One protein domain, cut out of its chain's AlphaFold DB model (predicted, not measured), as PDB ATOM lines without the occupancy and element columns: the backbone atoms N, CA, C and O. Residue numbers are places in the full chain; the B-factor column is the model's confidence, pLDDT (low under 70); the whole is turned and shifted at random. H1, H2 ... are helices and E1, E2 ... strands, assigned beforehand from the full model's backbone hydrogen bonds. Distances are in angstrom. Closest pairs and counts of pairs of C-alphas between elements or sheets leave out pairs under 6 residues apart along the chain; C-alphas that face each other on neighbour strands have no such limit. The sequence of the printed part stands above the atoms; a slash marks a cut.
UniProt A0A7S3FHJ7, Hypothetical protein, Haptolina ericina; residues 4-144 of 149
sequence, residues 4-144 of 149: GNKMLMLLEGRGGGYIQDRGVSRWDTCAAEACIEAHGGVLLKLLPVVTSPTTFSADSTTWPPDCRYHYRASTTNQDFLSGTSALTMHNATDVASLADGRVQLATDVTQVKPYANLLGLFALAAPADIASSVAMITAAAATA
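This is residues 4 to 144 of the 149 residues of the protein "Hypothetical protein" of Haptolina ericina (UniProt A0A7S3FHJ7). In a model with little regular structure, H1 and H2 lie side by side as a second layer on one face of a small antiparallel sheet, E1, E3, E2; H3 and H4 graze it, and the long unnamed stretch of residues 52 to 120 winds from 3 to 27 A from the mean of all C-alphas. The 141 printed residues run H1, E1, H2, E2, H3, E3, H4, mixed in class. The whole is compact, radius of gyration of the C-alphas 15.4 A, spanning 45 by 30 by 25 A.

H1, residues 4 to 11, touches H2, residues 26 to 38; closest are C-alphas 4 and 32, 6.1 A. Within hydrogen-bond range, N 18 of E1, residues 18 to 20, is 2.9 A from O 123 of E3, residues 121 to 124, and N 44 of E2, residues 42 to 45, 2.8 A from O 122. H3, residues 46 to 51, touches H4, residues 130 to 143; closest are C-alphas 50 and 138, 5.0 A.

Find H1 beginning at C-alpha 4 (251.258, 173.944, 149.278); H4 runs 20.1 A to C-alpha 143 (230.666, 155.825, 146.796).

The printed part has no cut; the H3 to E3 link is long; residues 58 to 61 have pLDDT under 70.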
ATOM      1  N   GLY A   4     250.069 173.652 150.086       88.69
ATOM      2  CA  GLY A   4     251.258 173.944 149.278       88.69
ATOM      3  C   GLY A   4     252.279 172.800 149.255       88.69
ATOM      4  O   GLY A   4     252.727 172.410 148.186       88.69
ATOM      5  N   ASN A   5     252.577 172.174 150.402       91.25
ATOM      6  CA  ASN A   5     253.487 171.021 150.438       91.25
ATOM      7  C   ASN A   5     252.929 169.816 149.668       91.25
ATOM      8  O   ASN A   5     253.674 169.127 148.986       91.25
ATOM      9  N   LYS A   6     251.622 169.539 149.770       93.69
ATOM     10  CA  LYS A   6     251.004 168.426 149.027       93.69
ATOM     11  C   LYS A   6     251.073 168.651 147.514       93.69
ATOM     12  O   LYS A   6     251.329 167.703 146.785       93.69
ATOM     13  N   MET A   7     250.906 169.891 147.060       93.19
ATOM     14  CA  MET A   7     251.078 170.250 145.650       93.19
ATOM     15  C   MET A   7     252.550 170.224 145.208       93.19
ATOM     16  O   MET A   7     252.840 169.765 144.109       93.19
ATOM     17  N   LEU A   8     253.490 170.627 146.071       92.00
ATOM     18  CA  LEU A   8     254.930 170.508 145.805       92.00
ATOM     19  C   LEU A   8     255.341 169.046 145.579       92.00
ATOM     20  O   LEU A   8     256.079 168.749 144.649       92.00
ATOM     21  N   MET A   9     254.793 168.117 146.366       94.25
ATOM     22  CA  MET A   9     255.040 166.682 146.188       94.25
ATOM     23  C   MET A   9     254.621 166.170 144.800       94.25
ATOM     24  O   MET A   9     255.209 165.204 144.323       94.25
ATOM     25  N   LEU A  10     253.639 166.802 144.140       93.50
ATOM     26  CA  LEU A  10     253.290 166.474 142.752       93.50
ATOM     27  C   LEU A  10     254.405 166.899 141.792       93.50
ATOM     28  O   LEU A  10     254.825 166.105 140.958       93.50
ATOM     29  N   LEU A  11     254.916 168.125 141.950       90.94
ATOM     30  CA  LEU A  11     256.028 168.655 141.151       90.94
ATOM     31  C   LEU A  11     257.316 167.837 141.334       90.94
ATOM     32  O   LEU A  11     258.082 167.678 140.393       90.94
ATOM     33  N   GLU A  12     257.533 167.282 142.528       93.00
ATOM     34  CA  GLU A  12     258.668 166.401 142.837       93.00
ATOM     35  C   GLU A  12     258.501 164.963 142.303       93.00
ATOM     36  O   GLU A  12     259.383 164.130 142.509       93.00
ATOM     37  N   GLY A  13     257.371 164.628 141.667       91.06
ATOM     38  CA  GLY A  13     257.079 163.263 141.207       91.06
ATOM     39  C   GLY A  13     256.798 162.274 142.345       91.06
ATOM     40  O   GLY A  13     256.902 161.062 142.168       91.06
ATOM     41  N   ARG A  14     256.450 162.777 143.535       92.00
ATOM     42  CA  ARG A  14     256.201 161.987 144.755       92.00
ATOM     43  C   ARG A  14     254.711 161.819 145.066       92.00
ATOM     44  O   ARG A  14     254.364 161.292 146.123       92.00
ATOM     45  N   GLY A  15     253.834 162.256 144.167       86.81
ATOM     46  CA  GLY A  15     252.391 162.048 144.243       86.81
ATOM     47  C   GLY A  15     251.759 161.993 142.853       86.81
ATOM     48  O   GLY A  15     252.160 162.736 141.965       86.81
ATOM     49  N   GLY A  16     250.770 161.110 142.675       86.38
ATOM     50  CA  GLY A  16     250.055 160.942 141.401       86.38
ATOM     51  C   GLY A  16     248.920 161.948 141.173       86.38
ATOM     52  O   GLY A  16     248.489 162.138 140.046       86.38
ATOM     53  N   GLY A  17     248.446 162.607 142.230       92.38
ATOM     54  CA  GLY A  17     247.404 163.628 142.173       92.38
ATOM     55  C   GLY A  17     247.057 164.139 143.568       92.38
ATOM     56  O   GLY A  17     247.354 163.486 144.571       92.38
ATOM     57  N   TYR A  18     246.452 165.321 143.645       94.06
ATOM     58  CA  TYR A  18     246.010 165.916 144.906       94.06
ATOM     59  C   TYR A  18     244.544 166.319 144.818       94.06
ATOM     60  O   TYR A  18     244.184 167.178 144.024       94.06
ATOM     61  N   ILE A  19     243.706 165.716 145.659       93.94
ATOM     62  CA  ILE A  19     242.288 166.052 145.792       93.94
ATOM     63  C   ILE A  19     242.080 166.680 147.167       93.94
ATOM     64  O   ILE A  19     242.605 166.188 148.168       93.94
ATOM     65  N   GLN A  20     241.310 167.762 147.215       92.06
ATOM     66  CA  GLN A  20     240.931 168.411 148.461       92.06
ATOM     67  C   GLN A  20     239.534 169.003 148.319       92.06
ATOM     68  O   GLN A  20     239.336 169.965 147.582       92.06
ATOM     69  N   ASP A  21     238.573 168.453 149.053       88.44
ATOM     70  CA  ASP A  21     237.199 168.954 149.101       88.44
ATOM     71  C   ASP A  21     236.979 169.998 150.206       88.44
ATOM     72  O   ASP A  21     235.906 170.578 150.249       88.44
ATOM     73  N   ARG A  22     237.980 170.258 151.067       82.50
ATOM     74  CA  ARG A  22     237.818 171.080 152.284       82.50
ATOM     75  C   ARG A  22     238.871 172.144 152.531       82.50
ATOM     76  O   ARG A  22     240.043 171.927 152.214       82.50
ATOM     77  N   GLY A  23     238.485 173.203 153.242       78.94
ATOM     78  CA  GLY A  23     239.384 173.966 154.125       78.94
ATOM     79  C   GLY A  23     240.630 174.597 153.491       78.94
ATOM     80  O   GLY A  23     241.641 174.761 154.170       78.94
ATOM     81  N   VAL A  24     240.575 174.941 152.205       86.69
ATOM     82  CA  VAL A  24     241.614 175.724 151.519       86.69
ATOM     83  C   VAL A  24     241.012 177.007 150.963       86.69
ATOM     84  O   VAL A  24     239.813 177.096 150.710       86.69
ATOM     85  N   SER A  25     241.840 178.025 150.802       87.19
ATOM     86  CA  SER A  25     241.479 179.286 150.160       87.19
ATOM     87  C   SER A  25     242.488 179.622 149.071       87.19
ATOM     88  O   SER A  25     243.524 178.971 148.936       87.19
ATOM     89  N   ARG A  26     242.216 180.672 148.293       86.00
ATOM     90  CA  ARG A  26     243.082 181.066 147.172       86.00
ATOM     91  C   ARG A  26     244.560 181.229 147.547       86.00
ATOM     92  O   ARG A  26     245.425 180.864 146.758       86.00
ATOM     93  N   TRP A  27     244.867 181.768 148.726       87.94
ATOM     94  CA  TRP A  27     246.257 181.957 149.161       87.94
ATOM     95  C   TRP A  27     247.003 180.637 149.400       87.94
ATOM     96  O   TRP A  27     248.226 180.613 149.304       87.94
ATOM     97  N   ASP A  28     246.291 179.538 149.662       90.12
ATOM     98  CA  ASP A  28     246.897 178.219 149.872       90.12
ATOM     99  C   ASP A  28     247.316 177.547 148.556       90.12
ATOM    100  O   ASP A  28     248.138 176.628 148.568       90.12
ATOM    101  N   THR A  29     246.738 177.977 147.429       90.12
ATOM    102  CA  THR A  29     246.859 177.284 146.139       90.12
ATOM    103  C   THR A  29     247.469 178.133 145.031       90.12
ATOM    104  O   THR A  29     248.034 177.558 144.109       90.12
ATOM    105  N   CYS A  30     247.407 179.469 145.091       90.00
ATOM    106  CA  CYS A  30     247.762 180.331 143.956       90.00
ATOM    107  C   CYS A  30     249.204 180.149 143.455       90.00
ATOM    108  O   CYS A  30     249.429 180.067 142.250       90.00
ATOM    109  N   ALA A  31     250.179 180.052 144.361       91.75
ATOM    110  CA  ALA A  31     251.577 179.856 143.984       91.75
ATOM    111  C   ALA A  31     251.810 178.459 143.394       91.75
ATOM    112  O   ALA A  31     252.509 178.301 142.396       91.75
ATOM    113  N   ALA A  32     251.200 177.441 143.998       91.44
ATOM    114  CA  ALA A  32     251.348 176.066 143.555       91.44
ATOM    115  C   ALA A  32     250.628 175.796 142.225       91.44
ATOM    116  O   ALA A  32     251.178 175.089 141.388       91.44
ATOM    117  N   GLU A  33     249.457 176.400 142.001       91.56
ATOM    118  CA  GLU A  33     248.750 176.404 140.713       91.56
ATOM    119  C   GLU A  33     249.674 176.900 139.601       91.56
ATOM    120  O   GLU A  33     249.899 176.178 138.635       91.56
ATOM    121  N   ALA A  34     250.268 178.086 139.777       91.50
ATOM    122  CA  ALA A  34     251.151 178.677 138.779       91.50
ATOM    123  C   ALA A  34     252.346 177.765 138.455       91.50
ATOM    124  O   ALA A  34     252.687 177.583 137.288       91.50
ATOM    125  N   CYS A  35     252.960 177.153 139.471       93.38
ATOM    126  CA  CYS A  35     254.062 176.214 139.268       93.38
ATOM    127  C   CYS A  35     253.619 174.931 138.547       93.38
ATOM    128  O   CYS A  35     254.309 174.490 137.629       93.38
ATOM    129  N   ILE A  36     252.490 174.339 138.948       92.69
ATOM    130  CA  ILE A  36     251.926 173.128 138.331       92.69
ATOM    131  C   ILE A  36     251.605 173.381 136.860       92.69
ATOM    132  O   ILE A  36     252.053 172.617 136.006       92.69
ATOM    133  N   GLU A  37     250.893 174.466 136.553       90.69
ATOM    134  CA  GLU A  37     250.526 174.812 135.179       90.69
ATOM    135  C   GLU A  37     251.763 175.126 134.322       90.69
ATOM    136  O   GLU A  37     251.844 174.676 133.180       90.69
ATOM    137  N   ALA A  38     252.776 175.807 134.876       92.12
ATOM    138  CA  ALA A  38     254.034 176.074 134.170       92.12
ATOM    139  C   ALA A  38     254.815 174.798 133.805       92.12
ATOM    140  O   ALA A  38     255.547 174.791 132.817       92.12
ATOM    141  N   HIS A  39     254.648 173.716 134.572       91.94
ATOM    142  CA  HIS A  39     255.243 172.405 134.284       91.94
ATOM    143  C   HIS A  39     254.328 171.509 133.431       91.94
ATOM    144  O   HIS A  39     254.637 170.337 133.238       91.94
ATOM    145  N   GLY A  40     253.212 172.036 132.913       89.06
ATOM    146  CA  GLY A  40     252.261 171.302 132.072       89.06
ATOM    147  C   GLY A  40     251.252 170.443 132.841       89.06
ATOM    148  O   GLY A  40     250.573 169.612 132.240       89.06
ATOM    149  N   GLY A  41     251.174 170.597 134.165       91.56
ATOM    150  CA  GLY A  41     250.123 170.011 134.989       91.56
ATOM    151  C   GLY A  41     248.844 170.853 134.980       91.56
ATOM    152  O   GLY A  41     248.724 171.831 134.241       91.56
ATOM    153  N   VAL A  42     247.876 170.483 135.820       91.56
ATOM    154  CA  VAL A  42     246.579 171.178 135.917       91.56
ATOM    155  C   VAL A  42     246.083 171.283 137.354       91.56
ATOM    156  O   VAL A  42     246.339 170.399 138.172       91.56
ATOM    157  N   LEU A  43     245.323 172.345 137.638       92.56
ATOM    158  CA  LEU A  43     244.539 172.506 138.860       92.56
ATOM    159  C   LEU A  43     243.084 172.849 138.499       92.56
ATOM    160  O   LEU A  43     242.785 173.894 137.918       92.56
ATOM    161  N   LEU A  44     242.171 171.947 138.840       91.56
ATOM    162  CA  LEU A  44     240.763 171.969 138.453       91.56
ATOM    163  C   LEU A  44     239.865 172.040 139.687       91.56
ATOM    164  O   LEU A  44     240.261 171.636 140.781       91.56
ATOM    165  N   LYS A  45     238.638 172.529 139.513       92.31
ATOM    166  CA  LYS A  45     237.595 172.443 140.541       92.31
ATOM    167  C   LYS A  45     237.064 171.014 140.605       92.31
ATOM    168  O   LYS A  45     236.858 170.384 139.569       92.31
ATOM    169  N   LEU A  46     236.825 170.503 141.811       94.19
ATOM    170  CA  LEU A  46     236.402 169.112 141.998       94.19
ATOM    171  C   LEU A  46     234.934 168.891 141.604       94.19
ATOM    172  O   LEU A  46     234.627 167.875 140.987       94.19
ATOM    173  N   LEU A  47     234.035 169.834 141.909       92.94
ATOM    174  CA  LEU A  47     232.607 169.665 141.624       92.94
ATOM    175  C   LEU A  47     232.328 169.393 140.134       92.94
ATOM    176  O   LEU A  47     231.701 168.370 139.863       92.94
ATOM    177  N   PRO A  48     232.829 170.187 139.163       91.81
ATOM    178  CA  PRO A  48     232.615 169.893 137.745       91.81
ATOM    179  C   PRO A  48     233.145 168.521 137.313       91.81
ATOM    180  O   PRO A  48     232.520 167.873 136.479       91.81
ATOM    181  N   VAL A  49     234.257 168.041 137.890       92.31
ATOM    182  CA  VAL A  49     234.795 166.692 137.614       92.31
ATOM    183  C   VAL A  49     233.795 165.608 138.021       92.31
ATOM    184  O   VAL A  49     233.654 164.595 137.339       92.31
ATOM    185  N   VAL A  50     233.067 165.823 139.117       93.25
ATOM    186  CA  VAL A  50     232.081 164.869 139.635       93.25
ATOM    187  C   VAL A  50     230.734 164.992 138.917       93.25
ATOM    188  O   VAL A  50     230.130 163.976 138.582       93.25
ATOM    189  N   THR A  51     230.247 166.211 138.671       92.00
ATOM    190  CA  THR A  51     228.893 166.453 138.139       92.00
ATOM    191  C   THR A  51     228.831 166.520 136.618       92.00
ATOM    192  O   THR A  51     227.757 166.381 136.034       92.00
ATOM    193  N   SER A  52     229.955 166.780 135.955       91.19
ATOM    194  CA  SER A  52     230.040 166.957 134.502       91.19
ATOM    195  C   SER A  52     231.344 166.365 133.945       91.19
ATOM    196  O   SER A  52     232.105 167.063 133.272       91.19
ATOM    197  N   PRO A  53     231.624 165.068 134.189       88.44
ATOM    198  CA  PRO A  53     232.892 164.436 133.812       88.44
ATOM    199  C   PRO A  53     233.155 164.454 132.300       88.44
ATOM    200  O   PRO A  53     234.304 164.509 131.874       88.44
ATOM    201  N   THR A  54     232.106 164.464 131.472       86.81
ATOM    202  CA  THR A  54     232.219 164.517 130.004       86.81
ATOM    203  C   THR A  54     232.814 165.825 129.482       86.81
ATOM    204  O   THR A  54     233.287 165.858 128.348       86.81
ATOM    205  N   THR A  55     232.840 166.884 130.300       85.81
ATOM    206  CA  THR A  55     233.543 168.138 129.995       85.81
ATOM    207  C   THR A  55     235.057 167.927 129.889       85.81
ATOM    208  O   THR A  55     235.732 168.658 129.166       85.81
ATOM    209  N   PHE A  56     235.599 166.911 130.567       84.69
ATOM    210  CA  PHE A  56     237.025 166.598 130.613       84.69
ATOM    211  C   PHE A  56     237.359 165.451 129.649       84.69
ATOM    212  O   PHE A  56     237.626 164.324 130.065       84.69
ATOM    213  N   SER A  57     237.308 165.717 128.341       71.56
ATOM    214  CA  SER A  57     237.723 164.727 127.339       71.56
ATOM    215  C   SER A  57     239.248 164.577 127.290       71.56
ATOM    216  O   SER A  57     239.983 165.534 127.536       71.56
ATOM    217  N   ALA A  58     239.723 163.376 126.940       63.38
ATOM    218  CA  ALA A  58     241.152 163.070 126.803       63.38
ATOM    219  C   ALA A  58     241.863 163.954 125.759       63.38
ATOM    220  O   ALA A  58     243.051 164.233 125.890       63.38
ATOM    221  N   ASP A  59     241.117 164.415 124.753       64.31
ATOM    222  CA  ASP A  59     241.651 165.144 123.600       64.31
ATOM    223  C   ASP A  59     241.617 166.671 123.777       64.31
ATOM    224  O   ASP A  59     242.125 167.404 122.929       64.31
ATOM    225  N   SER A  60     241.010 167.174 124.860       66.50
ATOM    226  CA  SER A  60     240.895 168.610 125.116       66.50
ATOM    227  C   SER A  60     241.723 169.029 126.321       66.50
ATOM    228  O   SER A  60     241.468 168.613 127.446       66.50
ATOM    229  N   THR A  61     242.669 169.939 126.095       64.31
ATOM    230  CA  THR A  61     243.354 170.719 127.144       64.31
ATOM    231  C   THR A  61     242.677 172.076 127.390       64.31
ATOM    232  O   THR A  61     243.071 172.855 128.266       64.31
ATOM    233  N   THR A  62     241.622 172.362 126.623       71.56
ATOM    234  CA  THR A  62     240.785 173.561 126.695       71.56
ATOM    235  C   THR A  62     239.437 173.217 127.316       71.56
ATOM    236  O   THR A  62     238.472 172.898 126.622       71.56
ATOM    237  N   TRP A  63     239.368 173.285 128.643       77.19
ATOM    238  CA  TRP A  63     238.108 173.225 129.391       77.19
ATOM    239  C   TRP A  63     237.545 174.627 129.601       77.19
ATOM    240  O   TRP A  63     238.312 175.603 129.574       77.19
ATOM    241  N   PRO A  64     236.227 174.755 129.823       77.38
ATOM    242  CA  PRO A  64     235.661 176.058 130.087       77.38
ATOM    243  C   PRO A  64     236.253 176.666 131.378       77.38
ATOM    244  O   PRO A  64     236.740 175.946 132.258       77.38
ATOM    245  N   PRO A  65     236.311 178.009 131.478       73.94
ATOM    246  CA  PRO A  65     237.012 178.694 132.570       73.94
ATOM    247  C   PRO A  65     236.496 178.346 133.972       73.94
ATOM    248  O   PRO A  65     237.237 178.433 134.946       73.94
ATOM    249  N   ASP A  66     235.234 177.943 134.067       79.31
ATOM    250  CA  ASP A  66     234.557 177.494 135.280       79.31
ATOM    251  C   ASP A  66     235.105 176.169 135.836       79.31
ATOM    252  O   ASP A  66     234.912 175.894 137.019       79.31
ATOM    253  N   CYS A  67     235.839 175.392 135.037       86.06
ATOM    254  CA  CYS A  67     236.480 174.147 135.456       86.06
ATOM    255  C   CYS A  67     237.857 174.365 136.104       86.06
ATOM    256  O   CYS A  67     238.331 173.497 136.839       86.06
ATOM    257  N   ARG A  68     238.514 175.504 135.849       85.94
ATOM    258  CA  ARG A  68     239.846 175.822 136.395       85.94
ATOM    259  C   ARG A  68     239.744 176.452 137.772       85.94
ATOM    260  O   ARG A  68     238.875 177.281 138.002       85.94
ATOM    261  N   TYR A  69     240.684 176.155 138.662       84.62
ATOM    262  CA  TYR A  69     240.694 176.673 140.038       84.62
ATOM    263  C   TYR A  69     241.081 178.169 140.165       84.62
ATOM    264  O   TYR A  69     241.444 178.665 141.235       84.62
ATOM    265  N   HIS A  70     241.017 178.921 139.071       82.00
ATOM    266  CA  HIS A  70     241.525 180.279 138.994       82.00
ATOM    267  C   HIS A  70     240.540 181.292 139.597       82.00
ATOM    268  O   HIS A  70     239.545 181.660 138.972       82.00
ATOM    269  N   TYR A  71     240.854 181.812 140.785       80.94
ATOM    270  CA  TYR A  71     240.079 182.891 141.405       80.94
ATOM    271  C   TYR A  71     240.460 184.241 140.810       80.94
ATOM    272  O   TYR A  71     241.634 184.622 140.815       80.94
ATOM    273  N   ARG A  72     239.452 185.006 140.388       85.00
ATOM    274  CA  ARG A  72     239.619 186.413 140.007       85.00
ATOM    275  C   ARG A  72     239.308 187.314 141.194       85.00
ATOM    276  O   ARG A  72     238.463 186.987 142.027       85.00
ATOM    277  N   ALA A  73     239.989 188.456 141.261       88.94
ATOM    278  CA  ALA A  73     239.735 189.449 142.298       88.94
ATOM    279  C   ALA A  73     238.261 189.887 142.269       88.94
ATOM    280  O   ALA A  73     237.740 190.263 141.220       88.94
ATOM    281  N   SER A  74     237.595 189.794 143.419       91.56
ATOM    282  CA  SER A  74     236.160 190.035 143.557       91.56
ATOM    283  C   SER A  74     235.806 190.335 145.013       91.56
ATOM    284  O   SER A  74     236.516 189.926 145.933       91.56
ATOM    285  N   THR A  75     234.691 191.032 145.231       93.56
ATOM    286  CA  THR A  75     234.104 191.248 146.566       93.56
ATOM    287  C   THR A  75     233.172 190.117 146.990       93.56
ATOM    288  O   THR A  75     232.772 190.061 148.147       93.56
ATOM    289  N   THR A  76     232.823 189.217 146.069       94.81
ATOM    290  CA  THR A  76     231.972 188.040 146.294       94.81
ATOM    291  C   THR A  76     232.643 186.784 145.748       94.81
ATOM    292  O   THR A  76     233.505 186.863 144.867       94.81
ATOM    293  N   ASN A  77     232.253 185.617 146.268       93.50
ATOM    294  CA  ASN A  77     232.792 184.346 145.796       93.50
ATOM    295  C   ASN A  77     232.210 184.002 144.417       93.50
ATOM    296  O   ASN A  77     230.999 183.851 144.274       93.50
ATOM    297  N   GLN A  78     233.073 183.907 143.403       91.69
ATOM    298  CA  GLN A  78     232.662 183.660 142.013       91.69
ATOM    299  C   GLN A  78     232.279 182.203 141.739       91.69
ATOM    300  O   GLN A  78     231.644 181.918 140.730       91.69
ATOM    301  N   ASP A  79     232.629 181.307 142.659       90.81
ATOM    302  CA  ASP A  79     232.371 179.871 142.581       90.81
ATOM    303  C   ASP A  79     231.218 179.451 143.497       90.81
ATOM    304  O   ASP A  79     231.000 178.268 143.755       90.81
ATOM    305  N   PHE A  80     230.474 180.428 144.019       93.25
ATOM    306  CA  PHE A  80     229.347 180.174 144.894       93.25
ATOM    307  C   PHE A  80     228.208 179.474 144.152       93.25
ATOM    308  O   PHE A  80     227.648 180.000 143.190       93.25
ATOM    309  N   LEU A  81     227.815 178.315 144.678       92.56
ATOM    310  CA  LEU A  81     226.618 177.586 144.283       92.56
ATOM    311  C   LEU A  81     225.753 177.353 145.521       92.56
ATOM    312  O   LEU A  81     226.170 176.693 146.479       92.56
ATOM    313  N   SER A  82     224.543 177.909 145.492       94.81
ATOM    314  CA  SER A  82     223.587 177.816 146.596       94.81
ATOM    315  C   SER A  82     223.301 176.355 146.956       94.81
ATOM    316  O   SER A  82     223.076 175.523 146.077       94.81
ATOM    317  N   GLY A  83     223.347 176.034 148.248       92.75
ATOM    318  CA  GLY A  83     223.070 174.697 148.772       92.75
ATOM    319  C   GLY A  83     224.174 173.661 148.539       92.75
ATOM    320  O   GLY A  83     223.942 172.486 148.804       92.75
ATOM    321  N   THR A  84     225.352 174.057 148.045       89.69
ATOM    322  CA  THR A  84     226.436 173.104 147.731       89.69
ATOM    323  C   THR A  84     227.462 172.965 148.853       89.69
ATOM    324  O   THR A  84     227.852 171.851 149.184       89.69
ATOM    325  N   SER A  85     227.903 174.081 149.441       91.25
ATOM    326  CA  SER A  85     228.960 174.102 150.463       91.25
ATOM    327  C   SER A  85     228.382 174.294 151.859       91.25
ATOM    328  O   SER A  85     227.442 175.074 152.048       91.25
ATOM    329  N   ALA A  86     228.939 173.598 152.851       91.62
ATOM    330  CA  ALA A  86     228.604 173.860 154.246       91.62
ATOM    331  C   ALA A  86     229.384 175.068 154.766       91.62
ATOM    332  O   ALA A  86     230.551 175.253 154.437       91.62
ATOM    333  N   LEU A  87     228.755 175.873 155.615       92.06
ATOM    334  CA  LEU A  87     229.414 176.962 156.313       92.06
ATOM    335  C   LEU A  87     230.333 176.406 157.402       92.06
ATOM    336  O   LEU A  87     229.920 175.622 158.258       92.06
ATOM    337  N   THR A  88     231.583 176.849 157.382       90.94
ATOM    338  CA  THR A  88     232.617 176.492 158.352       90.94
ATOM    339  C   THR A  88     233.319 177.735 158.869       90.94
ATOM    340  O   THR A  88     233.294 178.803 158.258       90.94
ATOM    341  N   MET A  89     234.043 177.593 159.980       89.81
ATOM    342  CA  MET A  89     234.910 178.654 160.512       89.81
ATOM    343  C   MET A  89     235.941 179.172 159.489       89.81
ATOM    344  O   MET A  89     236.440 180.297 159.600       89.81
ATOM    345  N   HIS A  90     236.257 178.368 158.471       87.44
ATOM    346  CA  HIS A  90     237.227 178.714 157.442       87.44
ATOM    347  C   HIS A  90     236.599 179.482 156.279       87.44
ATOM    348  O   HIS A  90     237.226 180.433 155.802       87.44
ATOM    349  N   ASN A  91     235.371 179.150 155.873       91.94
ATOM    350  CA  ASN A  91     234.733 179.751 154.701       91.94
ATOM    351  C   ASN A  91     233.668 180.816 155.022       91.94
ATOM    352  O   ASN A  91     233.440 181.665 154.167       91.94
ATOM    353  N   ALA A  92     233.074 180.837 156.219       93.31
ATOM    354  CA  ALA A  92     231.945 181.712 156.531       93.31
ATOM    355  C   ALA A  92     232.371 183.161 156.810       93.31
ATOM    356  O   ALA A  92     233.427 183.407 157.399       93.31
ATOM    357  N   THR A  93     231.544 184.131 156.418       94.06
ATOM    358  CA  THR A  93     231.743 185.553 156.758       94.06
ATOM    359  C   THR A  93     231.365 185.860 158.203       94.06
ATOM    360  O   THR A  93     232.087 186.601 158.868       94.06
ATOM    361  N   ASP A  94     230.290 185.249 158.704       91.81
ATOM    362  CA  ASP A  94     229.855 185.330 160.098       91.81
ATOM    363  C   ASP A  94     230.012 183.975 160.798       91.81
ATOM    364  O   ASP A  94     229.147 183.102 160.735       91.81
ATOM    365  N   VAL A  95     231.134 183.806 161.495       89.31
ATOM    366  CA  VAL A  95     231.430 182.581 162.250       89.31
ATOM    367  C   VAL A  95     230.627 182.461 163.547       89.31
ATOM    368  O   VAL A  95     230.506 181.354 164.069       89.31
ATOM    369  N   ALA A  96     230.070 183.559 164.075       86.88
ATOM    370  CA  ALA A  96     229.281 183.522 165.308       86.88
ATOM    371  C   ALA A  96     227.951 182.786 165.093       86.88
ATOM    372  O   ALA A  96     227.475 182.091 165.989       86.88
ATOM    373  N   SER A  97     227.411 182.862 163.873       80.25
ATOM    374  CA  SER A  97     226.213 182.128 163.450       80.25
ATOM    375  C   SER A  97     226.362 180.596 163.470       80.25
ATOM    376  O   SER A  97     225.362 179.883 163.437       80.25
ATOM    377  N   LEU A  98     227.591 180.070 163.580       86.25
ATOM    378  CA  LEU A  98     227.892 178.630 163.522       86.25
ATOM    379  C   LEU A  98     227.906 177.932 164.896       86.25
ATOM    380  O   LEU A  98     228.242 176.749 164.984       86.25
ATOM    381  N   ALA A  99     227.563 178.641 165.977       75.88
ATOM    382  CA  ALA A  99     227.712 178.164 167.357       75.88
ATOM    383  C   ALA A  99     226.876 176.912 167.707       75.88
ATOM    384  O   ALA A  99     227.228 176.181 168.633       75.88
ATOM    385  N   ASP A 100     225.814 176.622 166.951       74.06
ATOM    386  CA  ASP A 100     224.868 175.539 167.249       74.06
ATOM    387  C   ASP A 100     225.361 174.140 166.829       74.06
ATOM    388  O   ASP A 100     224.653 173.145 167.007       74.06
ATOM    389  N   GLY A 101     226.553 174.040 166.227       72.25
ATOM    390  CA  GLY A 101     227.164 172.772 165.801       72.25
ATOM    391  C   GLY A 101     226.413 172.042 164.678       72.25
ATOM    392  O   GLY A 101     226.791 170.935 164.291       72.25
ATOM    393  N   ARG A 102     225.346 172.643 164.144       80.75
ATOM    394  CA  ARG A 102     224.592 172.128 163.001       80.75
ATOM    395  C   ARG A 102     225.319 172.471 161.711       80.75
ATOM    396  O   ARG A 102     225.782 173.591 161.525       80.75
ATOM    397  N   VAL A 103     225.352 171.514 160.790       84.88
ATOM    398  CA  VAL A 103     225.804 171.761 159.420       84.88
ATOM    399  C   VAL A 103     224.769 172.649 158.733       84.88
ATOM    400  O   VAL A 103     223.630 172.230 158.527       84.88
ATOM    401  N   GLN A 104     225.164 173.870 158.390       90.31
ATOM    402  CA  GLN A 104     224.352 174.808 157.624       90.31
ATOM    403  C   GLN A 104     224.934 174.927 156.221       90.31
ATOM    404  O   GLN A 104     226.111 175.229 156.073       90.31
ATOM    405  N   LEU A 105     224.123 174.708 155.189       92.62
ATOM    406  CA  LEU A 105     224.547 174.951 153.811       92.62
ATOM    407  C   LEU A 105     224.442 176.443 153.488       92.62
ATOM    408  O   LEU A 105     223.474 177.099 153.879       92.62
ATOM    409  N   ALA A 106     225.428 176.968 152.767       93.62
ATOM    410  CA  ALA A 106     225.417 178.340 152.292       93.62
ATOM    411  C   ALA A 106     224.351 178.498 151.197       93.62
ATOM    412  O   ALA A 106     224.396 177.826 150.164       93.62
ATOM    413  N   THR A 107     223.383 179.382 151.412       95.94
ATOM    414  CA  THR A 107     222.287 179.660 150.473       95.94
ATOM    415  C   THR A 107     222.442 181.002 149.766       95.94
ATOM    416  O   THR A 107     221.870 181.182 148.691       95.94
ATOM    417  N   ASP A 108     223.259 181.897 150.322       95.81
ATOM    418  CA  ASP A 108     223.564 183.223 149.789       95.81
ATOM    419  C   ASP A 108     225.085 183.473 149.735       95.81
ATOM    420  O   ASP A 108     225.827 183.108 150.650       95.81
ATOM    421  N   VAL A 109     225.559 184.125 148.669       96.31
ATOM    422  CA  VAL A 109     226.990 184.394 148.439       96.31
ATOM    423  C   VAL A 109     227.621 185.282 149.518       96.31
ATOM    424  O   VAL A 109     228.826 185.219 149.744       96.31
ATOM    425  N   THR A 110     226.828 186.099 150.213       96.50
ATOM    426  CA  THR A 110     227.295 186.966 151.308       96.50
ATOM    427  C   THR A 110     227.661 186.186 152.571       96.50
ATOM    428  O   THR A 110     228.363 186.718 153.433       96.50
ATOM    429  N   GLN A 111     227.243 184.919 152.678       95.44
ATOM    430  CA  GLN A 111     227.551 184.046 153.815       95.44
ATOM    431  C   GLN A 111     228.967 183.460 153.746       95.44
ATOM    432  O   GLN A 111     229.456 182.923 154.738       95.44
ATOM    433  N   VAL A 112     229.637 183.558 152.594       94.69
ATOM    434  CA  VAL A 112     230.939 182.934 152.329       94.69
ATOM    435  C   VAL A 112     231.997 183.965 151.943       94.69
ATOM    436  O   VAL A 112     231.728 184.977 151.296       94.69
ATOM    437  N   LYS A 113     233.246 183.712 152.334       94.00
ATOM    438  CA  LYS A 113     234.388 184.565 151.999       94.00
ATOM    439  C   LYS A 113     234.647 184.523 150.482       94.00
ATOM    440  O   LYS A 113     234.567 183.443 149.887       94.00
ATOM    441  N   PRO A 114     235.066 185.642 149.856       93.44
ATOM    442  CA  PRO A 114     235.234 185.727 148.399       93.44
ATOM    443  C   PRO A 114     236.215 184.719 147.789       93.44
ATOM    444  O   PRO A 114     236.080 184.346 146.631       93.44
ATOM    445  N   TYR A 115     237.199 184.271 148.571       92.38
ATOM    446  CA  TYR A 115     238.288 183.407 148.108       92.38
ATOM    447  C   TYR A 115     238.301 182.024 148.769       92.38
ATOM    448  O   TYR A 115     239.315 181.325 148.706       92.38
ATOM    449  N   ALA A 116     237.208 181.647 149.434       92.00
ATOM    450  CA  ALA A 116     237.058 180.315 150.005       92.00
ATOM    451  C   ALA A 116     236.878 179.256 148.906       92.00
ATOM    452  O   ALA A 116     236.242 179.511 147.877       92.00
ATOM    453  N   ASN A 117     237.401 178.053 149.146       91.31
ATOM    454  CA  ASN A 117     237.098 176.886 148.329       91.31
ATOM    455  C   ASN A 117     235.709 176.349 148.638       91.31
ATOM    456  O   ASN A 117     235.496 175.803 149.715       91.31
ATOM    457  N   LEU A 118     234.792 176.480 147.682       92.12
ATOM    458  CA  LEU A 118     233.421 175.985 147.814       92.12
ATOM    459  C   LEU A 118     233.134 174.785 146.910       92.12
ATOM    460  O   LEU A 118     232.088 174.166 147.056       92.12
ATOM    461  N   LEU A 119     234.034 174.473 145.971       92.00
ATOM    462  CA  LEU A 119     233.821 173.460 144.929       92.00
ATOM    463  C   LEU A 119     234.876 172.346 144.958       92.00
ATOM    464  O   LEU A 119     234.905 171.502 144.063       92.00
ATOM    465  N   GLY A 120     235.754 172.344 145.963       92.56
ATOM    466  CA  GLY A 120     236.905 171.452 146.041       92.56
ATOM    467  C   GLY A 120     237.930 171.711 144.930       92.56
ATOM    468  O   GLY A 120     237.704 172.475 143.991       92.56
ATOM    469  N   LEU A 121     239.081 171.059 145.031       93.12
ATOM    470  CA  LEU A 121     240.103 171.069 143.991       93.12
ATOM    471  C   LEU A 121     240.618 169.675 143.685       93.12
ATOM    472  O   LEU A 121     240.572 168.765 144.519       93.12
ATOM    473  N   PHE A 122     241.166 169.566 142.487       93.25
ATOM    474  CA  PHE A 122     241.902 168.424 142.000       93.25
ATOM    475  C   PHE A 122     243.120 168.901 141.202       93.25
ATOM    476  O   PHE A 122     242.985 169.724 140.302       93.25
ATOM    477  N   ALA A 123     244.307 168.404 141.539       94.38
ATOM    478  CA  ALA A 123     245.565 168.762 140.900       94.38
ATOM    479  C   ALA A 123     246.288 167.532 140.344       94.38
ATOM    480  O   ALA A 123     246.339 166.492 141.007       94.38
ATOM    481  N   LEU A 124     246.922 167.694 139.184       93.56
ATOM    482  CA  LEU A 124     247.798 166.706 138.550       93.56
ATOM    483  C   LEU A 124     249.103 167.362 138.102       93.56
ATOM    484  O   LEU A 124     249.086 168.469 137.565       93.56
ATOM    485  N   ALA A 125     250.222 166.659 138.278       91.12
ATOM    486  CA  ALA A 125     251.479 167.007 137.622       91.12
ATOM    487  C   ALA A 125     251.526 166.450 136.190       91.12
ATOM    488  O   ALA A 125     250.759 165.554 135.835       91.12
ATOM    489  N   ALA A 126     252.430 166.984 135.369       87.00
ATOM    490  CA  ALA A 126     252.661 166.475 134.024       87.00
ATOM    491  C   ALA A 126     253.428 165.132 134.023       87.00
ATOM    492  O   ALA A 126     254.308 164.943 134.866       87.00
ATOM    493  N   PRO A 127     253.174 164.246 133.038       83.94
ATOM    494  CA  PRO A 127     252.069 164.316 132.082       83.94
ATOM    495  C   PRO A 127     250.737 163.984 132.776       83.94
ATOM    496  O   PRO A 127     250.605 162.946 133.421       83.94
ATOM    497  N   ALA A 128     249.748 164.867 132.648       81.38
ATOM    498  CA  ALA A 128     248.469 164.699 133.325       81.38
ATOM    499  C   ALA A 128     247.569 163.719 132.549       81.38
ATOM    500  O   ALA A 128     247.067 164.058 131.478       81.38
ATOM    501  N   ASP A 129     247.320 162.526 133.101       87.62
ATOM    502  CA  ASP A 129     246.286 161.607 132.596       87.62
ATOM    503  C   ASP A 129     244.912 161.997 133.160       87.62
ATOM    504  O   ASP A 129     244.425 161.472 134.168       87.62
ATOM    505  N   ILE A 130     244.312 162.996 132.520       88.44
ATOM    506  CA  ILE A 130     243.071 163.615 132.986       88.44
ATOM    507  C   ILE A 130     241.889 162.673 132.823       88.44
ATOM    508  O   ILE A 130     241.084 162.571 133.742       88.44
ATOM    509  N   ALA A 131     241.800 161.952 131.707       87.88
ATOM    510  CA  ALA A 131     240.669 161.075 131.434       87.88
ATOM    511  C   ALA A 131     240.573 159.940 132.462       87.88
ATOM    512  O   ALA A 131     239.514 159.750 133.070       87.88
ATOM    513  N   SER A 132     241.682 159.238 132.725       90.56
ATOM    514  CA  SER A 132     241.701 158.184 133.745       90.56
ATOM    515  C   SER A 132     241.436 158.757 135.133       90.56
ATOM    516  O   SER A 132     240.688 158.173 135.917       90.56
ATOM    517  N   SER A 133     242.007 159.925 135.440       92.12
ATOM    518  CA  SER A 133     241.808 160.563 136.740       92.12
ATOM    519  C   SER A 133     240.362 160.986 136.980       92.12
ATOM    520  O   SER A 133     239.827 160.722 138.054       92.12
ATOM    521  N   VAL A 134     239.710 161.590 135.985       92.06
ATOM    522  CA  VAL A 134     238.291 161.962 136.042       92.06
ATOM    523  C   VAL A 134     237.447 160.716 136.274       92.06
ATOM    524  O   VAL A 134     236.667 160.695 137.218       92.06
ATOM    525  N   ALA A 135     237.670 159.640 135.510       92.31
ATOM    526  CA  ALA A 135     236.938 158.388 135.689       92.31
ATOM    527  C   ALA A 135     237.087 157.814 137.112       92.31
ATOM    528  O   ALA A 135     236.093 157.432 137.734       92.31
ATOM    529  N   MET A 136     238.310 157.800 137.654       93.81
ATOM    530  CA  MET A 136     238.571 157.338 139.023       93.81
ATOM    531  C   MET A 136     237.889 158.221 140.072       93.81
ATOM    532  O   MET A 136     237.280 157.703 141.008       93.81
ATOM    533  N   ILE A 137     237.967 159.545 139.921       94.62
ATOM    534  CA  ILE A 137     237.364 160.502 140.855       94.62
ATOM    535  C   ILE A 137     235.843 160.398 140.825       94.62
ATOM    536  O   ILE A 137     235.224 160.349 141.885       94.62
ATOM    537  N   THR A 138     235.233 160.317 139.641       94.44
ATOM    538  CA  THR A 138     233.785 160.144 139.498       94.44
ATOM    539  C   THR A 138     233.324 158.841 140.154       94.44
ATOM    540  O   THR A 138     232.348 158.847 140.906       94.44
ATOM    541  N   ALA A 139     234.044 157.733 139.942       95.00
ATOM    542  CA  ALA A 139     233.732 156.456 140.583       95.00
ATOM    543  C   ALA A 139     233.867 156.526 142.115       95.00
ATOM    544  O   ALA A 139     232.991 156.050 142.838       95.00
ATOM    545  N   ALA A 140     234.923 157.169 142.622       95.25
ATOM    546  CA  ALA A 140     235.112 157.376 144.055       95.25
ATOM    547  C   ALA A 140     233.984 158.235 144.651       95.25
ATOM    548  O   ALA A 140     233.382 157.843 145.650       95.25
ATOM    549  N   ALA A 141     233.631 159.346 144.001       95.00
ATOM    550  CA  ALA A 141     232.577 160.258 144.442       95.00
ATOM    551  C   ALA A 141     231.184 159.605 144.472       95.00
ATOM    552  O   ALA A 141     230.370 159.960 145.320       95.00
ATOM    553  N   ALA A 142     230.918 158.620 143.608       94.88
ATOM    554  CA  ALA A 142     229.675 157.848 143.646       94.88
ATOM    555  C   ALA A 142     229.534 157.003 144.928       94.88
ATOM    556  O   ALA A 142     228.419 156.725 145.364       94.88
ATOM    557  N   THR A 143     230.653 156.606 145.542       95.94
ATOM    558  CA  THR A 143     230.666 155.825 146.796       95.94
ATOM    559  C   THR A 143     230.863 156.693 148.037       95.94
ATOM    560  O   THR A 143     230.300 156.402 149.092       95.94
ATOM    561  N   ALA A 144     231.633 157.772 147.911       93.69
ATOM    562  CA  ALA A 144     231.943 158.719 148.970       93.69
ATOM    563  C   ALA A 144     231.898 160.152 148.408       93.69
ATOM    564  O   ALA A 144     232.933 160.683 147.993       93.69
TER     565      ALA A 144